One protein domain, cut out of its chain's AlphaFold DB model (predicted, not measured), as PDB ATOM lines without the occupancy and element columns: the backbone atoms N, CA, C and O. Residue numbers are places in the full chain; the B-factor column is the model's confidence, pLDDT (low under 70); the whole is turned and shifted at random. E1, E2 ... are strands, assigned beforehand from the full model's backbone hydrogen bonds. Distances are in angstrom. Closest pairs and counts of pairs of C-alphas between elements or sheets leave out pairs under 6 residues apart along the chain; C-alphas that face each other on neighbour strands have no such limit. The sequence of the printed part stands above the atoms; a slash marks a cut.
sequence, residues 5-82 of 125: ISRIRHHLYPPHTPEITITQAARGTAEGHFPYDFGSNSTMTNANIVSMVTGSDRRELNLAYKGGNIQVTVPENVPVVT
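Overview. This is residues 5 to 82 of the 125 residues of an uncharacterized protein of Pseudomonas sp. (UniProt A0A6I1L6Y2). The model is one strongly twisted sheet that folds over on itself at a sharp bend in its longest strand, E4, into a partly closed roll. E2, E1, the residues of E4 before the bend and E3 make one wing; the residues of E4 after the bend, with E5 and E6, make the other, and the tail after E6 crosses back to E2, where residues 80 to 81 pair beside it. The printed part has 78 residues with six named strands, E1 to E6 in chain order, and no named helix; its class is all strand. The sheet is branched, with antiparallel neighbours. The whole is compact, with a radius of gyration of the C-alphas of 11.9 A and spans of 30 by 29 by 22 A.

Along the chain. E1 covers residues 5 to 10 over 15.5 A, beginning at C-alpha 5 at (138.775, 117.264, 104.560). E2, residues 19 to 23, is 13.0 A long, and E3, residues 32 to 35, is 10.3 A long. E4, residues 43 to 54, spans 22.2 A from C-alpha 43 at (135.647, 106.546, 92.501), and bends by 99 degrees at residue 48. E5, residues 58 to 65, measures 22.1 A. E6, residues 68 to 75, measures 22.9 A and ends with C-alpha 75 at (137.618, 121.003, 86.094).

Arrangement. E4 has three neighbours in staggered pairing: E1 lies on one side of it, beside residues 43 to 48, and E3, beside residues 43 to 46, and E5, beside residues 47 to 54, lie on the other side. E1 and E2 form a hairpin at 165 degrees, with N 7 and O 21 2.8 A apart. Between E1 and E4, antiparallel, N 8 and O 45 are 2.8 A apart. In the hairpin of E3 and E4, N 44 and O 34 are 2.9 A apart. In the hairpin of E4 and E5, N 48 and O 64 are 2.8 A apart. E5 and E6, a hairpin at 160 degrees, bring N 59 within 2.7 A of O 74. E3, E4, E5 and E6 form a meander, each strand the antiparallel neighbour of the one before. E2, E3 and E6 are edge strands; E2 is apart from E3, E5 and E6. Residues 80 to 81 pair in parallel with residues 20 to 21 of E2.

Size, cuts and confidence. The C-alphas of Thr 29 and Ser 56, the two farthest apart, are 32.5 A from each other. The printed part has no cut. The links E4 to E5 and E5 to E6 are tight, and no link is long. The mean pLDDT of the printed part is 76.5; residues 5 to 18, 24 to 26, 28 and 38 to 39 are under 70.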
ATOM      1  N   ILE A   5     139.026 118.494 105.309       54.72
ATOM      2  CA  ILE A   5     138.775 117.264 104.560       54.72
ATOM      3  C   ILE A   5     137.853 117.552 103.415       54.72
ATOM      4  O   ILE A   5     136.804 118.173 103.575       54.72
ATOM      5  N   SER A   6     138.275 117.065 102.263       59.69
ATOM      6  CA  SER A   6     137.496 117.082 101.050       59.69
ATOM      7  C   SER A   6     137.148 115.652 100.693       59.69
ATOM      8  O   SER A   6     138.017 114.798 100.517       59.69
ATOM      9  N   ARG A   7     135.849 115.388 100.616       65.75
ATOM     10  CA  ARG A   7     135.342 114.247  99.871       65.75
ATOM     11  C   ARG A   7     135.278 114.675  98.418       65.75
ATOM     12  O   ARG A   7     134.601 115.647  98.094       65.75
ATOM     13  N   ILE A   8     136.036 114.004  97.569       63.53
ATOM     14  CA  ILE A   8     136.124 114.311  96.147       63.53
ATOM     15  C   ILE A   8     135.615 113.097  95.399       63.53
ATOM     16  O   ILE A   8     136.214 112.018  95.450       63.53
ATOM     17  N   ARG A   9     134.494 113.290  94.709       64.88
ATOM     18  CA  ARG A   9     133.945 112.305  93.787       64.88
ATOM     19  C   ARG A   9     134.527 112.538  92.416       64.88
ATOM     20  O   ARG A   9     134.424 113.638  91.874       64.88
ATOM     21  N   HIS A  10     135.094 111.483  91.851       61.50
ATOM     22  CA  HIS A  10     135.580 111.508  90.489       61.50
ATOM     23  C   HIS A  10     134.834 110.456  89.680       61.50
ATOM     24  O   HIS A  10     134.947 109.253  89.931       61.50
ATOM     25  N   HIS A  11     134.068 110.925  88.699       54.97
ATOM     26  CA  HIS A  11     133.430 110.076  87.713       54.97
ATOM     27  C   HIS A  11     133.755 110.598  86.312       54.97
ATOM     28  O   HIS A  11     133.730 111.803  86.065       54.97
ATOM     29  N   LEU A  12     134.104 109.674  85.417       42.91
ATOM     30  CA  LEU A  12     134.545 109.963  84.051       42.91
ATOM     31  C   LEU A  12     133.393 109.916  83.026       42.91
ATOM     32  O   LEU A  12     133.661 110.051  81.834       42.91
ATOM     33  N   TYR A  13     132.132 109.722  83.447       37.12
ATOM     34  CA  TYR A  13     131.012 109.528  82.519       37.12
ATOM     35  C   TYR A  13     129.723 110.291  82.920       37.12
ATOM     36  O   TYR A  13     129.369 110.375  84.086       37.12
ATOM     37  N   PRO A  14     128.968 110.898  81.997       44.03
ATOM     38  CA  PRO A  14     127.629 111.422  82.300       44.03
ATOM     39  C   PRO A  14     126.667 110.288  82.720       44.03
ATOM     40  O   PRO A  14     126.835 109.167  82.242       44.03
ATOM     41  N   PRO A  15     125.632 110.533  83.555       54.44
ATOM     42  CA  PRO A  15     125.017 111.829  83.871       54.44
ATOM     43  C   PRO A  15     125.458 112.470  85.202       54.44
ATOM     44  O   PRO A  15     124.925 113.516  85.567       54.44
ATOM     45  N   HIS A  16     126.393 111.873  85.945       59.69
ATOM     46  CA  HIS A  16     126.765 112.372  87.272       59.69
ATOM     47  C   HIS A  16     127.871 113.426  87.182       59.69
ATOM     48  O   HIS A  16     128.964 113.161  86.685       59.69
ATOM     49  N   THR A  17     127.587 114.642  87.654       62.56
ATOM     50  CA  THR A  17     128.587 115.714  87.731       62.56
ATOM     51  C   THR A  17     129.555 115.421  88.881       62.56
ATOM     52  O   THR A  17     129.092 115.141  89.989       62.56
ATOM     53  N   PRO A  18     130.882 115.474  88.657       68.56
ATOM     54  CA  PRO A  18     131.840 115.397  89.751       68.56
ATOM     55  C   PRO A  18     131.590 116.528  90.753       68.56
ATOM     56  O   PRO A  18     131.067 117.583  90.396       68.56
ATOM     57  N   GLU A  19     131.960 116.310  92.012       74.06
ATOM     58  CA  GLU A  19     131.776 117.293  93.080       74.06
ATOM     59  C   GLU A  19     132.888 117.181  94.123       74.06
ATOM     60  O   GLU A  19     133.377 116.089  94.435       74.06
ATOM     61  N   ILE A  20     133.253 118.329  94.691       76.81
ATOM     62  CA  ILE A  20     134.094 118.441  95.875       76.81
ATOM     63  C   ILE A  20     133.213 118.852  97.058       76.81
ATOM     64  O   ILE A  20     132.703 119.970  97.091       76.81
ATOM     65  N   THR A  21     133.102 118.000  98.072       75.88
ATOM     66  CA  THR A  21     132.453 118.334  99.343       75.88
ATOM     67  C   THR A  21     133.510 118.586 100.422       75.88
ATOM     68  O   THR A  21     134.272 117.680 100.748       75.88
ATOM     69  N   ILE A  22     133.536 119.769 101.040       74.75
ATOM     70  CA  ILE A  22     134.493 120.114 102.107       74.75
ATOM     71  C   ILE A  22     133.796 120.114 103.469       74.75
ATOM     72  O   ILE A  22     132.804 120.810 103.660       74.75
ATOM     73  N   THR A  23     134.308 119.356 104.440       70.56
ATOM     74  CA  THR A  23     133.774 119.341 105.811       70.56
ATOM     75  C   THR A  23     134.846 119.019 106.848       70.56
ATOM     76  O   THR A  23     135.654 118.111 106.674       70.56
ATOM     77  N   GLN A  24     134.827 119.741 107.969       68.12
ATOM     78  CA  GLN A  24     135.726 119.474 109.096       68.12
ATOM     79  C   GLN A  24     135.270 118.297 109.957       68.12
ATOM     80  O   GLN A  24     136.091 117.557 110.495       68.12
ATOM     81  N   ALA A  25     133.957 118.098 110.077       67.00
ATOM     82  CA  ALA A  25     133.382 117.092 110.965       67.00
ATOM     83  C   ALA A  25     133.671 115.649 110.510       67.00
ATOM     84  O   ALA A  25     133.552 114.724 111.303       67.00
ATOM     85  N   ALA A  26     134.078 115.449 109.252       66.62
ATOM     86  CA  ALA A  26     134.401 114.129 108.713       66.62
ATOM     87  C   ALA A  26     135.854 113.677 108.986       66.62
ATOM     88  O   ALA A  26     136.303 112.689 108.397       66.62
ATOM     89  N   ARG A  27     136.612 114.364 109.857       70.19
ATOM     90  CA  ARG A  27     138.016 114.016 110.137       70.19
ATOM     91  C   ARG A  27     138.217 112.627 110.706       70.19
ATOM     92  O   ARG A  27     137.564 112.241 111.664       70.19
ATOM     93  N   GLY A  28     139.114 111.862 110.073       68.94
ATOM     94  CA  GLY A  28     139.385 110.474 110.424       68.94
ATOM     95  C   GLY A  28     138.317 109.473 109.983       68.94
ATOM     96  O   GLY A  28     138.499 108.287 110.259       68.94
ATOM     97  N   THR A  29     137.232 109.900 109.320       71.44
ATOM     98  CA  THR A  29     136.121 109.012 108.934       71.44
ATOM     99  C   THR A  29     136.261 108.508 107.501       71.44
ATOM    100  O   THR A  29     136.372 109.305 106.571       71.44
ATOM    101  N   ALA A  30     136.215 107.181 107.329       75.81
ATOM    102  CA  ALA A  30     136.212 106.503 106.026       75.81
ATOM    103  C   ALA A  30     137.269 107.037 105.036       75.81
ATOM    104  O   ALA A  30     136.985 107.190 103.849       75.81
ATOM    105  N   GLU A  31     138.459 107.377 105.538       83.88
ATOM    106  CA  GLU A  31     139.562 107.902 104.731       83.88
ATOM    107  C   GLU A  31     140.059 106.852 103.731       83.88
ATOM    108  O   GLU A  31     140.197 105.679 104.082       83.88
ATOM    109  N   GLY A  32     140.339 107.273 102.495       84.88
ATOM    110  CA  GLY A  32     140.820 106.382 101.439       84.88
ATOM    111  C   GLY A  32     140.337 106.747 100.038       84.88
ATOM    112  O   GLY A  32     139.693 107.776  99.830       84.88
ATOM    113  N   HIS A  33     140.656 105.872  99.086       85.69
ATOM    114  CA  HIS A  33     140.229 105.942  97.692       85.69
ATOM    115  C   HIS A  33     139.568 104.617  97.310       85.69
ATOM    116  O   HIS A  33     140.198 103.562  97.417       85.69
ATOM    117  N   PHE A  34     138.302 104.661  96.898       84.50
ATOM    118  CA  PHE A  34     137.475 103.465  96.722       84.50
ATOM    119  C   PHE A  34     136.626 103.551  95.449       84.50
ATOM    120  O   PHE A  34     136.247 104.660  95.058       84.50
ATOM    121  N   PRO A  35     136.270 102.410  94.828       83.75
ATOM    122  CA  PRO A  35     135.187 102.367  93.851       83.75
ATOM    123  C   PRO A  35     133.897 102.937  94.450       83.75
ATOM    124  O   PRO A  35     133.623 102.742  95.636       83.75
ATOM    125  N   TYR A  36     133.114 103.633  93.635       79.38
ATOM    126  CA  TYR A  36     131.851 104.241  94.045       79.38
ATOM    127  C   TYR A  36     130.711 103.838  93.109       79.38
ATOM    128  O   TYR A  36     130.948 103.410  91.981       79.38
ATOM    129  N   ASP A  37     129.470 103.946  93.568       71.94
ATOM    130  CA  ASP A  37     128.297 103.335  92.931       71.94
ATOM    131  C   ASP A  37     127.672 104.161  91.791       71.94
ATOM    132  O   ASP A  37     126.623 103.801  91.265       71.94
ATOM    133  N   PHE A  38     128.352 105.207  91.304       69.69
ATOM    134  CA  PHE A  38     127.914 106.001  90.140       69.69
ATOM    135  C   PHE A  38     128.300 105.395  88.782       69.69
ATOM    136  O   PHE A  38     128.545 106.114  87.820       69.69
ATOM    137  N   GLY A  39     128.362 104.068  88.685       67.75
ATOM    138  CA  GLY A  39     128.666 103.353  87.445       67.75
ATOM    139  C   GLY A  39     130.128 102.928  87.299       67.75
ATOM    140  O   GLY A  39     130.939 103.029  88.222       67.75
ATOM    141  N   SER A  40     130.464 102.392  86.124       72.50
ATOM    142  CA  SER A  40     131.794 101.837  85.861       72.50
ATOM    143  C   SER A  40     132.881 102.906  86.005       72.50
ATOM    144  O   SER A  40     132.737 104.040  85.554       72.50
ATOM    145  N   ASN A  41     133.986 102.533  86.656       74.25
ATOM    146  CA  ASN A  41     135.139 103.405  86.918       74.25
ATOM    147  C   ASN A  41     134.834 104.663  87.755       74.25
ATOM    148  O   ASN A  41     135.625 105.607  87.745       74.25
ATOM    149  N   SER A  42     133.708 104.710  88.475       76.94
ATOM    150  CA  SER A  42     133.473 105.769  89.456       76.94
ATOM    151  C   SER A  42     134.297 105.528  90.717       76.94
ATOM    152  O   SER A  42     134.430 104.393  91.179       76.94
ATOM    153  N   THR A  43     134.848 106.604  91.277       82.19
ATOM    154  CA  THR A  43     135.647 106.546  92.501       82.19
ATOM    155  C   THR A  43     135.284 107.670  93.464       82.19
ATOM    156  O   THR A  43     134.909 108.778  93.070       82.19
ATOM    157  N   MET A  44     135.437 107.380  94.750       83.25
ATOM    158  CA  MET A  44     135.318 108.329  95.847       83.25
ATOM    159  C   MET A  44     136.663 108.431  96.555       83.25
ATOM    160  O   MET A  44     137.234 107.415  96.956       83.25
ATOM    161  N   THR A  45     137.137 109.656  96.761       85.62
ATOM    162  CA  THR A  45     138.321 109.932  97.578       85.62
ATOM    163  C   THR A  45     137.925 110.730  98.811       85.62
ATOM    164  O   THR A  45     137.474 111.866  98.696       85.62
ATOM    165  N   ASN A  46     138.138 110.166  99.996       85.06
ATOM    166  CA  ASN A  46     137.958 110.851 101.273       85.06
ATOM    167  C   ASN A  46     139.335 111.178 101.850       85.06
ATOM    168  O   ASN A  46     140.043 110.277 102.309       85.06
ATOM    169  N   ALA A  47     139.728 112.452 101.807       84.69
ATOM    170  CA  ALA A  47     141.092 112.856 102.131       84.69
ATOM    171  C   ALA A  47     141.199 114.305 102.626       84.69
ATOM    172  O   ALA A  47     140.303 115.123 102.434       84.69
ATOM    173  N   ASN A  48     142.331 114.648 103.234       82.69
ATOM    174  CA  ASN A  48     142.700 116.032 103.520       82.69
ATOM    175  C   ASN A  48     143.254 116.690 102.247       82.69
ATOM    176  O   ASN A  48     144.098 116.087 101.582       82.69
ATOM    177  N   ILE A  49     142.847 117.927 101.941       83.00
ATOM    178  CA  ILE A  49     143.566 118.735 100.942       83.00
ATOM    179  C   ILE A  49     144.869 119.210 101.581       83.00
ATOM    180  O   ILE A  49     144.847 119.965 102.547       83.00
ATOM    181  N   VAL A  50     145.998 118.779 101.025       85.81
ATOM    182  CA  VAL A  50     147.336 119.233 101.428       85.81
ATOM    183  C   VAL A  50     147.683 120.531 100.710       85.81
ATOM    184  O   VAL A  50     148.206 121.469 101.308       85.81
ATOM    185  N   SER A  51     147.378 120.598  99.415       84.38
ATOM    186  CA  SER A  51     147.540 121.807  98.619       84.38
ATOM    187  C   SER A  51     146.602 121.806  97.419       84.38
ATOM    188  O   SER A  51     146.137 120.760  96.962       84.38
ATOM    189  N   MET A  52     146.321 123.008  96.925       84.12
ATOM    190  CA  MET A  52     145.509 123.252  95.742       84.12
ATOM    191  C   MET A  52     146.259 124.231  94.846       84.12
ATOM    192  O   MET A  52     146.680 125.292  95.309       84.12
ATOM    193  N   VAL A  53     146.395 123.886  93.570       87.00
ATOM    194  CA  VAL A  53     146.866 124.800  92.527       87.00
ATOM    195  C   VAL A  53     145.676 125.126  91.639       87.00
ATOM    196  O   VAL A  53     145.005 124.228  91.137       87.00
ATOM    197  N   THR A  54     145.392 126.413  91.470       82.62
ATOM    198  CA  THR A  54     144.323 126.875  90.578       82.62
ATOM    199  C   THR A  54     144.954 127.301  89.257       82.62
ATOM    200  O   THR A  54     145.829 128.164  89.248       82.62
ATOM    201  N   GLY A  55     144.554 126.651  88.166       82.25
ATOM    202  CA  GLY A  55     144.865 127.050  86.795       82.25
ATOM    203  C   GLY A  55     143.703 127.821  86.165       82.25
ATOM    204  O   GLY A  55     142.722 128.114  86.839       82.25
ATOM    205  N   SER A  56     143.804 128.121  84.869       83.06
ATOM    206  CA  SER A  56     142.782 128.880  84.128       83.06
ATOM    207  C   SER A  56     141.441 128.165  83.971       83.06
ATOM    208  O   SER A  56     140.438 128.844  83.852       83.06
ATOM    209  N   ASP A  57     141.440 126.826  83.936       85.56
ATOM    210  CA  ASP A  57     140.240 126.020  83.633       85.56
ATOM    211  C   ASP A  57     140.101 124.789  84.550       85.56
ATOM    212  O   ASP A  57     139.248 123.914  84.355       85.56
ATOM    213  N   ARG A  58     140.994 124.659  85.538       85.50
ATOM    214  CA  ARG A  58     141.085 123.482  86.409       85.50
ATOM    215  C   ARG A  58     141.713 123.797  87.759       85.50
ATOM    216  O   ARG A  58     142.466 124.755  87.913       85.50
ATOM    217  N   ARG A  59     141.464 122.917  88.720       86.00
ATOM    218  CA  ARG A  59     142.099 122.861  90.036       86.00
ATOM    219  C   ARG A  59     142.848 121.542  90.153       86.00
ATOM    220  O   ARG A  59     142.274 120.483  89.922       86.00
ATOM    221  N   GLU A  60     144.112 121.594  90.532       88.38
ATOM    222  CA  GLU A  60     144.890 120.408  90.885       88.38
ATOM    223  C   GLU A  60     144.921 120.297  92.410       88.38
ATOM    224  O   GLU A  60     145.386 121.204  93.104       88.38
ATOM    225  N   LEU A  61     144.368 119.205  92.935       87.12
ATOM    226  CA  LEU A  61     144.233 118.935  94.362       87.12
ATOM    227  C   LEU A  61     145.207 117.838  94.761       87.12
ATOM    228  O   LEU A  61     145.097 116.706  94.293       87.12
ATOM    229  N   ASN A  62     146.131 118.160  95.659       87.69
ATOM    230  CA  ASN A  62     146.984 117.165  96.293       87.69
ATOM    231  C   ASN A  62     146.320 116.722  97.592       87.69
ATOM    232  O   ASN A  62     146.113 117.527  98.506       87.69
ATOM    233  N   LEU A  63     145.972 115.444  97.657       87.62
ATOM    234  CA  LEU A  63     145.177 114.856  98.721       87.62
ATOM    235  C   LEU A  63     146.010 113.866  99.528       87.62
ATOM    236  O   LEU A  63     146.785 113.097  98.961       87.62
ATOM    237  N   ALA A  64     145.808 113.845 100.842       87.38
ATOM    238  CA  ALA A  64     146.415 112.863 101.736       87.38
ATOM    239  C   ALA A  64     145.367 112.220 102.647       87.38
ATOM    240  O   ALA A  64     144.541 112.902 103.260       87.38
ATOM    241  N   TYR A  65     145.431 110.901 102.761       87.56
ATOM    242  CA  TYR A  65     144.552 110.086 103.594       87.56
ATOM    243  C   TYR A  65     145.363 108.972 104.264       87.56
ATOM    244  O   TYR A  65     146.501 108.690 103.878       87.56
ATOM    245  N   LYS A  66     144.806 108.318 105.288       82.44
ATOM    246  CA  LYS A  66     145.449 107.144 105.897       82.44
ATOM    247  C   LYS A  66     145.786 106.084 104.844       82.44
ATOM    248  O   LYS A  66     144.898 105.488 104.247       82.44
ATOM    249  N   GLY A  67     147.080 105.837 104.651       82.75
ATOM    250  CA  GLY A  67     147.578 104.819 103.725       82.75
ATOM    251  C   GLY A  67     147.957 105.326 102.332       82.75
ATOM    252  O   GLY A  67     148.378 104.514 101.515       82.75
ATOM    253  N   GLY A  68     147.867 106.632 102.046       89.19
ATOM    254  CA  GLY A  68     148.347 107.141 100.764       89.19
ATOM    255  C   GLY A  68     148.140 108.629 100.512       89.19
ATOM    256  O   GLY A  68     147.612 109.389 101.324       89.19
ATOM    257  N   ASN A  69     148.582 109.036  99.331       91.44
ATOM    258  CA  ASN A  69     148.304 110.337  98.752       91.44
ATOM    259  C   ASN A  69     147.869 110.150  97.297       91.44
ATOM    260  O   ASN A  69     148.171 109.132  96.673       91.44
ATOM    261  N   ILE A  70     147.120 111.115  96.779       88.19
ATOM    262  CA  ILE A  70     146.689 111.130  95.385       88.19
ATOM    263  C   ILE A  70     146.587 112.571  94.903       88.19
ATOM    264  O   ILE A  70     146.160 113.460  95.642       88.19
ATOM    265  N   GLN A  71     146.976 112.801  93.656       88.44
ATOM    266  CA  GLN A  71     146.708 114.052  92.969       88.44
ATOM    267  C   GLN A  71     145.460 113.884  92.104       88.44
ATOM    268  O   GLN A  71     145.364 112.939  91.324       88.44
ATOM    269  N   VAL A  72     144.510 114.807  92.234       83.44
ATOM    270  CA  VAL A  72     143.273 114.824  91.449       83.44
ATOM    271  C   VAL A  72     143.189 116.132  90.680       83.44
ATOM    272  O   VAL A  72     143.338 117.209  91.253       83.44
ATOM    273  N   THR A  73     142.920 116.041  89.381       84.88
ATOM    274  CA  THR A  73     142.583 117.206  88.561       84.88
ATOM    275  C   THR A  73     141.073 117.363  88.523       84.88
ATOM    276  O   THR A  73     140.359 116.428  88.172       84.88
ATOM    277  N   VAL A  74     140.589 118.546  88.873       81.06
ATOM    278  CA  VAL A  74     139.168 118.873  88.909       81.06
ATOM    279  C   VAL A  74     138.904 120.041  87.956       81.06
ATOM    280  O   VAL A  74     139.493 121.104  88.144       81.06
ATOM    281  N   PRO A  75     138.039 119.888  86.941       84.25
ATOM    282  CA  PRO A  75     137.618 121.003  86.094       84.25
ATOM    283  C   PRO A  75     137.016 122.156  86.910       84.25
ATOM    284  O   PRO A  75     136.377 121.931  87.937       84.25
ATOM    285  N   GLU A  76     137.189 123.403  86.475       83.44
ATOM    286  CA  GLU A  76     136.724 124.559  87.258       83.44
ATOM    287  C   GLU A  76     135.194 124.647  87.382       83.44
ATOM    288  O   GLU A  76     134.680 125.135  88.392       83.44
ATOM    289  N   ASN A  77     134.460 124.101  86.407       82.31
ATOM    290  CA  ASN A  77     132.998 124.032  86.425       82.31
ATOM    291  C   ASN A  77     132.438 123.031  87.454       82.31
ATOM    292  O   ASN A  77     131.221 122.931  87.602       82.31
ATOM    293  N   VAL A  78     133.300 122.287  88.153       81.25
ATOM    294  CA  VAL A  78     132.887 121.389  89.231       81.25
ATOM    295  C   VAL A  78     132.533 122.193  90.483       81.25
ATOM    296  O   VAL A  78     133.381 122.934  91.007       81.25
ATOM    297  N   PRO A  79     131.304 122.038  91.008       78.31
ATOM    298  CA  PRO A  79     130.897 122.730  92.217       78.31
ATOM    299  C   PRO A  79     131.702 122.252  93.429       78.31
ATOM    300  O   PRO A  79     132.006 121.068  93.591       78.31
ATOM    301  N   VAL A  80     132.012 123.209  94.304       78.44
ATOM    302  CA  VAL A  80     132.517 122.952  95.654       78.44
ATOM    303  C   VAL A  80     131.365 123.198  96.613       78.44
ATOM    304  O   VAL A  80     130.869 124.322  96.703       78.44
ATOM    305  N   VAL A  81     130.936 122.168  97.333       79.38
ATOM    306  CA  VAL A  81     129.885 122.284  98.345       79.38
ATOM    307  C   VAL A  81     130.504 122.162  99.724       79.38
ATOM    308  O   VAL A  81     131.385 121.346  99.985       79.38
ATOM    309  N   THR A  82     130.034 122.989 100.647       81.44
ATOM    310  CA  THR A  82     130.372 122.878 102.066       81.44
ATOM    311  C   THR A  82     129.079 122.615 102.827       81.44
ATOM    312  O   THR A  82     128.227 123.505 102.884       81.44
TER     313      THR A  82